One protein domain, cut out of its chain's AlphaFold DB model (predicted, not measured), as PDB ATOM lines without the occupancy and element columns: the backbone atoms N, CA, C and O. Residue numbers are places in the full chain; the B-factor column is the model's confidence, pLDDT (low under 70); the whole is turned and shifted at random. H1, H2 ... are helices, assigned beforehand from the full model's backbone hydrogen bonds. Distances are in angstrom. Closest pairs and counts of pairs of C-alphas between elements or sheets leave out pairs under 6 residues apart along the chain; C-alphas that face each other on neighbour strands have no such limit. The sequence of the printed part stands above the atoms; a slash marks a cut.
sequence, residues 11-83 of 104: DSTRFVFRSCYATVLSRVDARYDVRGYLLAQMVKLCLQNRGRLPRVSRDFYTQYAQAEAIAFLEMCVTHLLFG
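AT A GLANCE: This is residues 11 to 83 of the 104 residues of an uncharacterized protein of Pseudomonas sp. URIL14HWK12:I5 (UniProt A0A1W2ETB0). Three helices, H1, H2 and H4, pack on one another as a small, somewhat splayed bundle, their centres making a triangle, and a short fourth helix, H3, sits near H2 and H4 without clearly touching either. H1 and H2 form a helical hairpin, and H4 packs on both of them, running opposite to H1. The printed part has 73 residues with four named helices, in the order H1, H2, H3, H4, and no named strand; the class is all helix. The whole is compact, with a radius of gyration of the C-alphas of 11.2 A, and the C-alphas span 35 by 25 by 21 A.

HOW THE PARTS SIT: H1, residues 11 to 29, touches H2, residues 36 to 48, at a steep tilt of 41 degrees, opposite ways; their closest C-alphas are those of Tyr 21 and Val 43, 6.3 A apart. H1 also touches H4, residues 67 to 82, with residues 20 to 28 alone, at a shallow tilt of 31 degrees, opposite ways; the closest C-alphas are those of Val 24 and Cys 76, 6.3 A apart. Residues 43 to 47 of H2 touch residues 73 to 77 of H4, at a steep tilt of 42 degrees, the same way; the closest C-alphas, of Leu 47 and Val 77, are 6.5 A apart. With one of these three pairs at a shallow tilt, the packing is mostly crossed, but only just. H3, residues 55 to 61, is close to but not clearly touching H2, where the closest C-alphas, of Leu 38 and Tyr 61, are 7.8 A apart. H3 is likewise close to but not clearly touching H4, with the C-alphas of Arg 58 and Ile 70 closest at 7.7 A. H1 and H3 are apart. In H1, H2, H3 and H4 every O i to N i+4 pair is within hydrogen-bond range.

IN THESE COORDINATES: H1 begins at C-alpha 11, at (37.205, -53.301, -67.973), and is 26.9 A long from first to last C-alpha. H2 begins at C-alpha 36, at (43.379, -38.202, -47.309), and is 18.3 A long. H3 has seven residues, Arg 55 to Tyr 61. H4 is 22.0 A long and ends at C-alpha 82, at (28.805, -58.214, -52.069).

THE WHOLE: The two C-alphas farthest apart are those of Asp 11 and Gln 63, at 35.1 A. The printed part has no cut. The link from H3 to H4 is tight, and those from H1 to H2 and from H2 to H3 are short. The mean pLDDT of the printed part is 93.7, and no printed residue is under 70.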
ATOM      1  N   ASP A  11      37.709 -54.677 -67.956       77.19
ATOM      2  CA  ASP A  11      37.205 -53.301 -67.973       77.19
ATOM      3  C   ASP A  11      35.994 -53.075 -67.056       77.19
ATOM      4  O   ASP A  11      35.932 -52.059 -66.358       77.19
ATOM      5  N   SER A  12      35.075 -54.041 -66.965       80.81
ATOM      6  CA  SER A  12      33.933 -53.974 -66.043       80.81
ATOM      7  C   SER A  12      34.402 -53.989 -64.590       80.81
ATOM      8  O   SER A  12      33.959 -53.175 -63.776       80.81
ATOM      9  N   THR A  13      35.369 -54.851 -64.264       84.06
ATOM     10  CA  THR A  13      35.956 -54.929 -62.920       84.06
ATOM     11  C   THR A  13      36.674 -53.633 -62.543       84.06
ATOM     12  O   THR A  13      36.523 -53.151 -61.418       84.06
ATOM     13  N   ARG A  14      37.394 -53.002 -63.480       86.06
ATOM     14  CA  ARG A  14      38.026 -51.688 -63.264       86.06
ATOM     15  C   ARG A  14      37.015 -50.572 -63.056       86.06
ATOM     16  O   ARG A  14      37.231 -49.715 -62.199       86.06
ATOM     17  N   PHE A  15      35.930 -50.564 -63.825       88.31
ATOM     18  CA  PHE A  15      34.871 -49.576 -63.658       88.31
ATOM     19  C   PHE A  15      34.240 -49.683 -62.267       88.31
ATOM     20  O   PHE A  15      34.153 -48.682 -61.551       88.31
ATOM     21  N   VAL A  16      33.884 -50.901 -61.842       89.62
ATOM     22  CA  VAL A  16      33.333 -51.122 -60.500       89.62
ATOM     23  C   VAL A  16      34.351 -50.749 -59.426       89.62
ATOM     24  O   VAL A  16      33.990 -50.046 -58.486       89.62
ATOM     25  N   PHE A  17      35.626 -51.113 -59.593       91.69
ATOM     26  CA  PHE A  17      36.689 -50.718 -58.670       91.69
ATOM     27  C   PHE A  17      36.729 -49.198 -58.475       91.69
ATOM     28  O   PHE A  17      36.678 -48.724 -57.343       91.69
ATOM     29  N   ARG A  18      36.770 -48.420 -59.566       92.38
ATOM     30  CA  ARG A  18      36.809 -46.947 -59.513       92.38
ATOM     31  C   ARG A  18      35.545 -46.360 -58.885       92.38
ATOM     32  O   ARG A  18      35.639 -45.452 -58.060       92.38
ATOM     33  N   SER A  19      34.376 -46.897 -59.235       92.75
ATOM     34  CA  SER A  19      33.096 -46.460 -58.670       92.75
ATOM     35  C   SER A  19      33.027 -46.722 -57.163       92.75
ATOM     36  O   SER A  19      32.636 -45.835 -56.401       92.75
ATOM     37  N   CYS A  20      33.417 -47.918 -56.715       94.12
ATOM     38  CA  CYS A  20      33.475 -48.260 -55.299       94.12
ATOM     39  C   CYS A  20      34.519 -47.409 -54.573       94.12
ATOM     40  O   CYS A  20      34.224 -46.887 -53.504       94.12
ATOM     41  N   TYR A  21      35.693 -47.206 -55.172       96.19
ATOM     42  CA  TYR A  21      36.760 -46.377 -54.619       96.19
ATOM     43  C   TYR A  21      36.272 -44.963 -54.298       96.19
ATOM     44  O   TYR A  21      36.340 -44.544 -53.145       96.19
ATOM     45  N   ALA A  22      35.706 -44.259 -55.284       96.38
ATOM     46  CA  ALA A  22      35.205 -42.898 -55.092       96.38
ATOM     47  C   ALA A  22      34.076 -42.838 -54.049       96.38
ATOM     48  O   ALA A  22      34.051 -41.946 -53.199       96.38
ATOM     49  N   THR A  23      33.172 -43.822 -54.071       96.38
ATOM     50  CA  THR A  23      32.042 -43.886 -53.133       96.38
ATOM     51  C   THR A  23      32.509 -44.086 -51.694       96.38
ATOM     52  O   THR A  23      32.031 -43.403 -50.791       96.38
ATOM     53  N   VAL A  24      33.427 -45.025 -51.456       96.56
ATOM     54  CA  VAL A  24      33.934 -45.315 -50.107       96.56
ATOM     55  C   VAL A  24      34.771 -44.153 -49.597       96.56
ATOM     56  O   VAL A  24      34.579 -43.746 -48.455       96.56
ATOM     57  N   LEU A  25      35.633 -43.584 -50.447       96.88
ATOM     58  CA  LEU A  25      36.441 -42.415 -50.110       96.88
ATOM     59  C   LEU A  25      35.553 -41.277 -49.586       96.88
ATOM     60  O   LEU A  25      35.738 -40.837 -48.459       96.88
ATOM     61  N   SER A  26      34.520 -40.895 -50.345       97.00
ATOM     62  CA  SER A  26      33.578 -39.841 -49.945       97.00
ATOM     63  C   SER A  26      32.799 -40.175 -48.667       97.00
ATOM     64  O   SER A  26      32.624 -39.311 -47.811       97.00
ATOM     65  N   ARG A  27      32.335 -41.421 -48.497       97.00
ATOM     66  CA  ARG A  27      31.554 -41.818 -47.310       97.00
ATOM     67  C   ARG A  27      32.369 -41.816 -46.022       97.00
ATOM     68  O   ARG A  27      31.815 -41.505 -44.971       97.00
ATOM     69  N   VAL A  28      33.631 -42.235 -46.088       96.56
ATOM     70  CA  VAL A  28      34.504 -42.273 -44.911       96.56
ATOM     71  C   VAL A  28      34.963 -40.860 -44.564       96.56
ATOM     72  O   VAL A  28      34.854 -40.486 -43.402       96.56
ATOM     73  N   ASP A  29      35.366 -40.066 -45.559       95.25
ATOM     74  CA  ASP A  29      35.793 -38.667 -45.392       95.25
ATOM     75  C   ASP A  29      34.689 -37.785 -44.781       95.25
ATOM     76  O   ASP A  29      34.937 -36.971 -43.899       95.25
ATOM     77  N   ALA A  30      33.424 -38.029 -45.145       96.44
ATOM     78  CA  ALA A  30      32.281 -37.326 -44.557       96.44
ATOM     79  C   ALA A  30      32.014 -37.663 -43.077       96.44
ATOM     80  O   ALA A  30      31.228 -36.973 -42.426       96.44
ATOM     81  N   ARG A  31      32.587 -38.753 -42.547       96.38
ATOM     82  CA  ARG A  31      32.266 -39.281 -41.208       96.38
ATOM     83  C   ARG A  31      33.459 -39.304 -40.258       96.38
ATOM     84  O   ARG A  31      33.254 -39.254 -39.047       96.38
ATOM     85  N   TYR A  32      34.671 -39.411 -40.786       96.12
ATOM     86  CA  TYR A  32      35.890 -39.593 -40.014       96.12
ATOM     87  C   TYR A  32      36.993 -38.687 -40.546       96.12
ATOM     88  O   TYR A  32      37.257 -38.663 -41.745       96.12
ATOM     89  N   ASP A  33      37.681 -38.008 -39.633       93.94
ATOM     90  CA  ASP A  33      38.853 -37.197 -39.956       93.94
ATOM     91  C   ASP A  33      40.087 -38.100 -40.104       93.94
ATOM     92  O   ASP A  33      40.802 -38.402 -39.147       93.94
ATOM     93  N   VAL A  34      40.289 -38.616 -41.316       94.25
ATOM     94  CA  VAL A  34      41.441 -39.445 -41.684       94.25
ATOM     95  C   VAL A  34      42.227 -38.715 -42.760       94.25
ATOM     96  O   VAL A  34      41.664 -38.283 -43.763       94.25
ATOM     97  N   ARG A  35      43.557 -38.632 -42.615       94.69
ATOM     98  CA  ARG A  35      44.406 -37.980 -43.628       94.69
ATOM     99  C   ARG A  35      44.152 -38.599 -45.004       94.69
ATOM    100  O   ARG A  35      44.293 -39.811 -45.175       94.69
ATOM    101  N   GLY A  36      43.858 -37.758 -45.997       93.56
ATOM    102  CA  GLY A  36      43.379 -38.202 -47.309       93.56
ATOM    103  C   GLY A  36      44.260 -39.251 -47.999       93.56
ATOM    104  O   GLY A  36      43.737 -40.203 -48.572       93.56
ATOM    105  N   TYR A  37      45.592 -39.154 -47.890       94.94
ATOM    106  CA  TYR A  37      46.495 -40.155 -48.478       94.94
ATOM    107  C   TYR A  37      46.409 -41.526 -47.781       94.94
ATOM    108  O   TYR A  37      46.489 -42.554 -48.452       94.94
ATOM    109  N   LEU A  38      46.213 -41.561 -46.455       95.31
ATOM    110  CA  LEU A  38      46.018 -42.806 -45.706       95.31
ATOM    111  C   LEU A  38      44.680 -43.428 -46.074       95.31
ATOM    112  O   LEU A  38      44.612 -44.623 -46.355       95.31
ATOM    113  N   LEU A  39      43.629 -42.607 -46.125       96.62
ATOM    114  CA  LEU A  39      42.304 -43.063 -46.511       96.62
ATOM    115  C   LEU A  39      42.311 -43.646 -47.929       96.62
ATOM    116  O   LEU A  39      41.859 -44.771 -48.136       96.62
ATOM    117  N   ALA A  40      42.902 -42.935 -48.888       96.31
ATOM    118  CA  ALA A  40      43.057 -43.389 -50.266       96.31
ATOM    119  C   ALA A  40      43.748 -44.763 -50.363       96.31
ATOM    120  O   ALA A  40      43.285 -45.635 -51.105       96.31
ATOM    121  N   GLN A  41      44.829 -44.975 -49.607       95.94
ATOM    122  CA  GLN A  41      45.552 -46.251 -49.589       95.94
ATOM    123  C   GLN A  41      44.745 -47.367 -48.916       95.94
ATOM    124  O   GLN A  41      44.675 -48.475 -49.450       95.94
ATOM    125  N   MET A  42      44.075 -47.082 -47.795       96.50
ATOM    126  CA  MET A  42      43.200 -48.051 -47.129       96.50
ATOM    127  C   MET A  42      42.055 -48.502 -48.037       96.50
ATOM    128  O   MET A  42      41.809 -49.701 -48.157       96.50
ATOM    129  N   VAL A  43      41.382 -47.572 -48.723       96.56
ATOM    130  CA  VAL A  43      40.287 -47.906 -49.648       96.56
ATOM    131  C   VAL A  43      40.800 -48.779 -50.794       96.56
ATOM    132  O   VAL A  43      40.192 -49.807 -51.095       96.56
ATOM    133  N   LYS A  44      41.946 -48.421 -51.393       95.44
ATOM    134  CA  LYS A  44      42.586 -49.213 -52.455       95.44
ATOM    135  C   LYS A  44      42.889 -50.637 -51.982       95.44
ATOM    136  O   LYS A  44      42.457 -51.591 -52.625       95.44
ATOM    137  N   LEU A  45      43.583 -50.781 -50.852       95.06
ATOM    138  CA  LEU A  45      43.958 -52.086 -50.300       95.06
ATOM    139  C   LEU A  45      42.734 -52.925 -49.938       95.06
ATOM    140  O   LEU A  45      42.697 -54.115 -50.243       95.06
ATOM    141  N   CYS A  46      41.719 -52.316 -49.330       95.06
ATOM    142  CA  CYS A  46      40.488 -53.004 -48.960       95.06
ATOM    143  C   CYS A  46      39.738 -53.517 -50.198       95.06
ATOM    144  O   CYS A  46      39.300 -54.668 -50.228       95.06
ATOM    145  N   LEU A  47      39.658 -52.712 -51.263       94.06
ATOM    146  CA  LEU A  47      39.074 -53.130 -52.539       94.06
ATOM    147  C   LEU A  47      39.883 -54.228 -53.228       94.06
ATOM    148  O   LEU A  47      39.288 -55.100 -53.847       94.06
ATOM    149  N   GLN A  48      41.210 -54.228 -53.133       92.81
ATOM    150  CA  GLN A  48      42.039 -55.313 -53.679       92.81
ATOM    151  C   GLN A  48      41.855 -56.622 -52.901       92.81
ATOM    152  O   GLN A  48      41.879 -57.706 -53.477       92.81
ATOM    153  N   ASN A  49      41.604 -56.520 -51.596       92.75
ATOM    154  CA  ASN A  49      41.463 -57.647 -50.678       92.75
ATOM    155  C   ASN A  49      39.993 -57.961 -50.359       92.75
ATOM    156  O   ASN A  49      39.657 -58.381 -49.250       92.75
ATOM    157  N   ARG A  50      39.104 -57.775 -51.346       91.38
ATOM    158  CA  ARG A  50      37.696 -58.215 -51.292       91.38
ATOM    159  C   ARG A  50      36.962 -57.696 -50.045       91.38
ATOM    160  O   ARG A  50      36.238 -58.433 -49.383       91.38
ATOM    161  N   GLY A  51      37.156 -56.423 -49.714       92.75
ATOM    162  CA  GLY A  51      36.449 -55.750 -48.624       92.75
ATOM    163  C   GLY A  51      37.064 -55.900 -47.240       92.75
ATOM    164  O   GLY A  51      36.436 -55.506 -46.261       92.75
ATOM    165  N   ARG A  52      38.293 -56.413 -47.133       93.44
ATOM    166  CA  ARG A  52      39.023 -56.472 -45.860       93.44
ATOM    167  C   ARG A  52      40.414 -55.895 -45.990       93.44
ATOM    168  O   ARG A  52      41.069 -56.092 -47.004       93.44
ATOM    169  N   LEU A  53      40.896 -55.223 -44.954       93.88
ATOM    170  CA  LEU A  53      42.320 -54.926 -44.872       93.88
ATOM    171  C   LEU A  53      43.076 -56.179 -44.405       93.88
ATOM    172  O   LEU A  53      42.638 -56.843 -43.461       93.88
ATOM    173  N   PRO A  54      44.228 -56.511 -45.018       93.44
ATOM    174  CA  PRO A  54      45.127 -57.516 -44.467       93.44
ATOM    175  C   PRO A  54      45.494 -57.175 -43.023       93.44
ATOM    176  O   PRO A  54      45.690 -56.005 -42.696       93.44
ATOM    177  N   ARG A  55      45.629 -58.188 -42.160       91.44
ATOM    178  CA  ARG A  55      45.875 -57.992 -40.719       91.44
ATOM    179  C   ARG A  55      47.067 -57.071 -40.442       91.44
ATOM    180  O   ARG A  55      46.933 -56.124 -39.683       91.44
ATOM    181  N   VAL A  56      48.187 -57.295 -41.133       90.75
ATOM    182  CA  VAL A  56      49.399 -56.470 -40.997       90.75
ATOM    183  C   VAL A  56      49.135 -55.009 -41.378       90.75
ATOM    184  O   VAL A  56      49.554 -54.097 -40.674       90.75
ATOM    185  N   SER A  57      48.395 -54.771 -42.465       91.50
ATOM    186  CA  SER A  57      48.012 -53.417 -42.877       91.50
ATOM    187  C   SER A  57      47.066 -52.771 -41.868       91.50
ATOM    188  O   SER A  57      47.212 -51.594 -41.561       91.50
ATOM    189  N   ARG A  58      46.112 -53.535 -41.327       92.50
ATOM    190  CA  ARG A  58      45.181 -53.059 -40.301       92.50
ATOM    191  C   ARG A  58      45.931 -52.576 -39.060       92.50
ATOM    192  O   ARG A  58      45.671 -51.464 -38.623       92.50
ATOM    193  N   ASP A  59      46.877 -53.369 -38.559       92.06
ATOM    194  CA  ASP A  59      47.686 -53.035 -37.376       92.06
ATOM    195  C   ASP A  59      48.566 -51.790 -37.597       92.06
ATOM    196  O   ASP A  59      48.840 -51.036 -36.666       92.06
ATOM    197  N   PHE A  60      48.999 -51.549 -38.838       93.56
ATOM    198  CA  PHE A  60      49.693 -50.317 -39.207       93.56
ATOM    199  C   PHE A  60      48.744 -49.109 -39.206       93.56
ATOM    200  O   PHE A  60      49.052 -48.076 -38.617       93.56
ATOM    201  N   TYR A  61      47.577 -49.220 -39.846       94.19
ATOM    202  CA  TYR A  61      46.656 -48.089 -39.992       94.19
ATOM    203  C   TYR A  61      45.952 -47.694 -38.694       94.19
ATOM    204  O   TYR A  61      45.609 -46.523 -38.545       94.19
ATOM    205  N   THR A  62      45.784 -48.603 -37.732       93.94
ATOM    206  CA  THR A  62      45.238 -48.269 -36.402       93.94
ATOM    207  C   THR A  62      46.119 -47.295 -35.615       93.94
ATOM    208  O   THR A  62      45.642 -46.682 -34.666       93.94
ATOM    209  N   GLN A  63      47.380 -47.102 -36.014       93.94
ATOM    210  CA  GLN A  63      48.262 -46.078 -35.441       93.94
ATOM    211  C   GLN A  63      47.916 -44.659 -35.924       93.94
ATOM    212  O   GLN A  63      48.316 -43.684 -35.293       93.94
ATOM    213  N   TYR A  64      47.189 -44.537 -37.040       92.12
ATOM    214  CA  TYR A  64      46.933 -43.262 -37.721       92.12
ATOM    215  C   TYR A  64      45.448 -42.964 -37.958       92.12
ATOM    216  O   TYR A  64      45.100 -41.837 -38.302       92.12
ATOM    217  N   ALA A  65      44.584 -43.965 -37.823       93.12
ATOM    218  CA  ALA A  65      43.147 -43.861 -38.012       93.12
ATOM    219  C   ALA A  65      42.416 -44.634 -36.911       93.12
ATOM    220  O   ALA A  65      42.900 -45.643 -36.398       93.12
ATOM    221  N   GLN A  66      41.217 -44.167 -36.573       94.38
ATOM    222  CA  GLN A  66      40.357 -44.808 -35.580       94.38
ATOM    223  C   GLN A  66      39.951 -46.215 -36.044       94.38
ATOM    224  O   GLN A  66      39.669 -46.439 -37.228       94.38
ATOM    225  N   ALA A  67      39.875 -47.168 -35.112       94.12
ATOM    226  CA  ALA A  67      39.496 -48.548 -35.421       94.12
ATOM    227  C   ALA A  67      38.081 -48.632 -36.028       94.12
ATOM    228  O   ALA A  67      37.820 -49.456 -36.908       94.12
ATOM    229  N   GLU A  68      37.192 -47.739 -35.604       95.94
ATOM    230  CA  GLU A  68      35.832 -47.572 -36.102       95.94
ATOM    231  C   GLU A  68      35.813 -47.098 -37.557       95.94
ATOM    232  O   GLU A  68      35.016 -47.605 -38.343       95.94
ATOM    233  N   ALA A  69      36.709 -46.180 -37.938       95.88
ATOM    234  CA  ALA A  69      36.834 -45.716 -39.320       95.88
ATOM    235  C   ALA A  69      37.261 -46.865 -40.244       95.88
ATOM    236  O   ALA A  69      36.694 -47.049 -41.323       95.88
ATOM    237  N   ILE A  70      38.207 -47.692 -39.787       96.38
ATOM    238  CA  ILE A  70      38.663 -48.884 -40.511       96.38
ATOM    239  C   ILE A  70      37.525 -49.902 -40.659       96.38
ATOM    240  O   ILE A  70      37.272 -50.388 -41.761       96.38
ATOM    241  N   ALA A  71      36.801 -50.200 -39.577       96.88
ATOM    242  CA  ALA A  71      35.671 -51.129 -39.618       96.88
ATOM    243  C   ALA A  71      34.537 -50.620 -40.528       96.88
ATOM    244  O   ALA A  71      33.958 -51.387 -41.300       96.88
ATOM    245  N   PHE A  72      34.244 -49.318 -40.477       97.25
ATOM    246  CA  PHE A  72      33.240 -48.689 -41.331       97.25
ATOM    247  C   PHE A  72      33.632 -48.739 -42.812       97.25
ATOM    248  O   PHE A  72      32.784 -49.021 -43.662       97.25
ATOM    249  N   LEU A  73      34.910 -48.517 -43.124       97.12
ATOM    250  CA  LEU A  73      35.458 -48.647 -44.471       97.12
ATOM    251  C   LEU A  73      35.290 -50.077 -45.003       97.12
ATOM    252  O   LEU A  73      34.743 -50.254 -46.092       97.12
ATOM    253  N   GLU A  74      35.701 -51.090 -44.233       96.75
ATOM    254  CA  GLU A  74      35.566 -52.506 -44.616       96.75
ATOM    255  C   GLU A  74      34.105 -52.895 -44.857       96.75
ATOM    256  O   GLU A  74      33.776 -53.541 -45.857       96.75
ATOM    257  N   MET A  75      33.206 -52.445 -43.979       96.50
ATOM    258  CA  MET A  75      31.768 -52.642 -44.135       96.50
ATOM    259  C   MET A  75      31.250 -51.983 -45.420       96.50
ATOM    260  O   MET A  75      30.505 -52.615 -46.170       96.50
ATOM    261  N   CYS A  76      31.647 -50.738 -45.703       95.25
ATOM    262  CA  CYS A  76      31.225 -50.025 -46.908       95.25
ATOM    263  C   CYS A  76      31.676 -50.750 -48.177       95.25
ATOM    264  O   CYS A  76      30.867 -50.952 -49.081       95.25
ATOM    265  N   VAL A  77      32.941 -51.174 -48.237       95.81
ATOM    266  CA  VAL A  77      33.467 -51.922 -49.385       95.81
ATOM    267  C   VAL A  77      32.736 -53.254 -49.536       95.81
ATOM    268  O   VAL A  77      32.251 -53.564 -50.622       95.81
ATOM    269  N   THR A  78      32.599 -54.017 -48.450       94.81
ATOM    270  CA  THR A  78      31.917 -55.320 -48.462       94.81
ATOM    271  C   THR A  78      30.470 -55.187 -48.929       94.81
ATOM    272  O   THR A  78      30.018 -55.983 -49.745       94.81
ATOM    273  N   HIS A  79      29.747 -54.160 -48.476       94.25
ATOM    274  CA  HIS A  79      28.362 -53.933 -48.884       94.25
ATOM    275  C   HIS A  79      28.246 -53.518 -50.357       94.25
ATOM    276  O   HIS A  79      27.343 -53.973 -51.052       94.25
ATOM    277  N   LEU A  80      29.156 -52.675 -50.855       93.44
ATOM    278  CA  LEU A  80      29.144 -52.247 -52.258       93.44
ATOM    279  C   LEU A  80      29.527 -53.375 -53.220       93.44
ATOM    280  O   LEU A  80      28.989 -53.445 -54.326       93.44
ATOM    281  N   LEU A  81      30.450 -54.246 -52.816       91.81
ATOM    282  CA  LEU A  81      30.866 -55.378 -53.636       91.81
ATOM    283  C   LEU A  81      29.861 -56.527 -53.554       91.81
ATOM    284  O   LEU A  81      29.425 -56.999 -54.596       91.81
ATOM    285  N   PHE A  82      29.469 -56.931 -52.343       92.44
ATOM    286  CA  PHE A  82      28.805 -58.214 -52.069       92.44
ATOM    287  C   PHE A  82      27.476 -58.094 -51.311       92.44
ATOM    288  O   PHE A  82      26.917 -59.104 -50.888       92.44
ATOM    289  N   GLY A  83      26.988 -56.878 -51.059       88.69
ATOM    290  CA  GLY A  83      25.709 -56.671 -50.382       88.69
ATOM    291  C   GLY A  83      24.503 -57.073 -51.244       88.69
ATOM    292  O   GLY A  83      24.661 -57.476 -52.393       88.69
TER     293      GLY A  83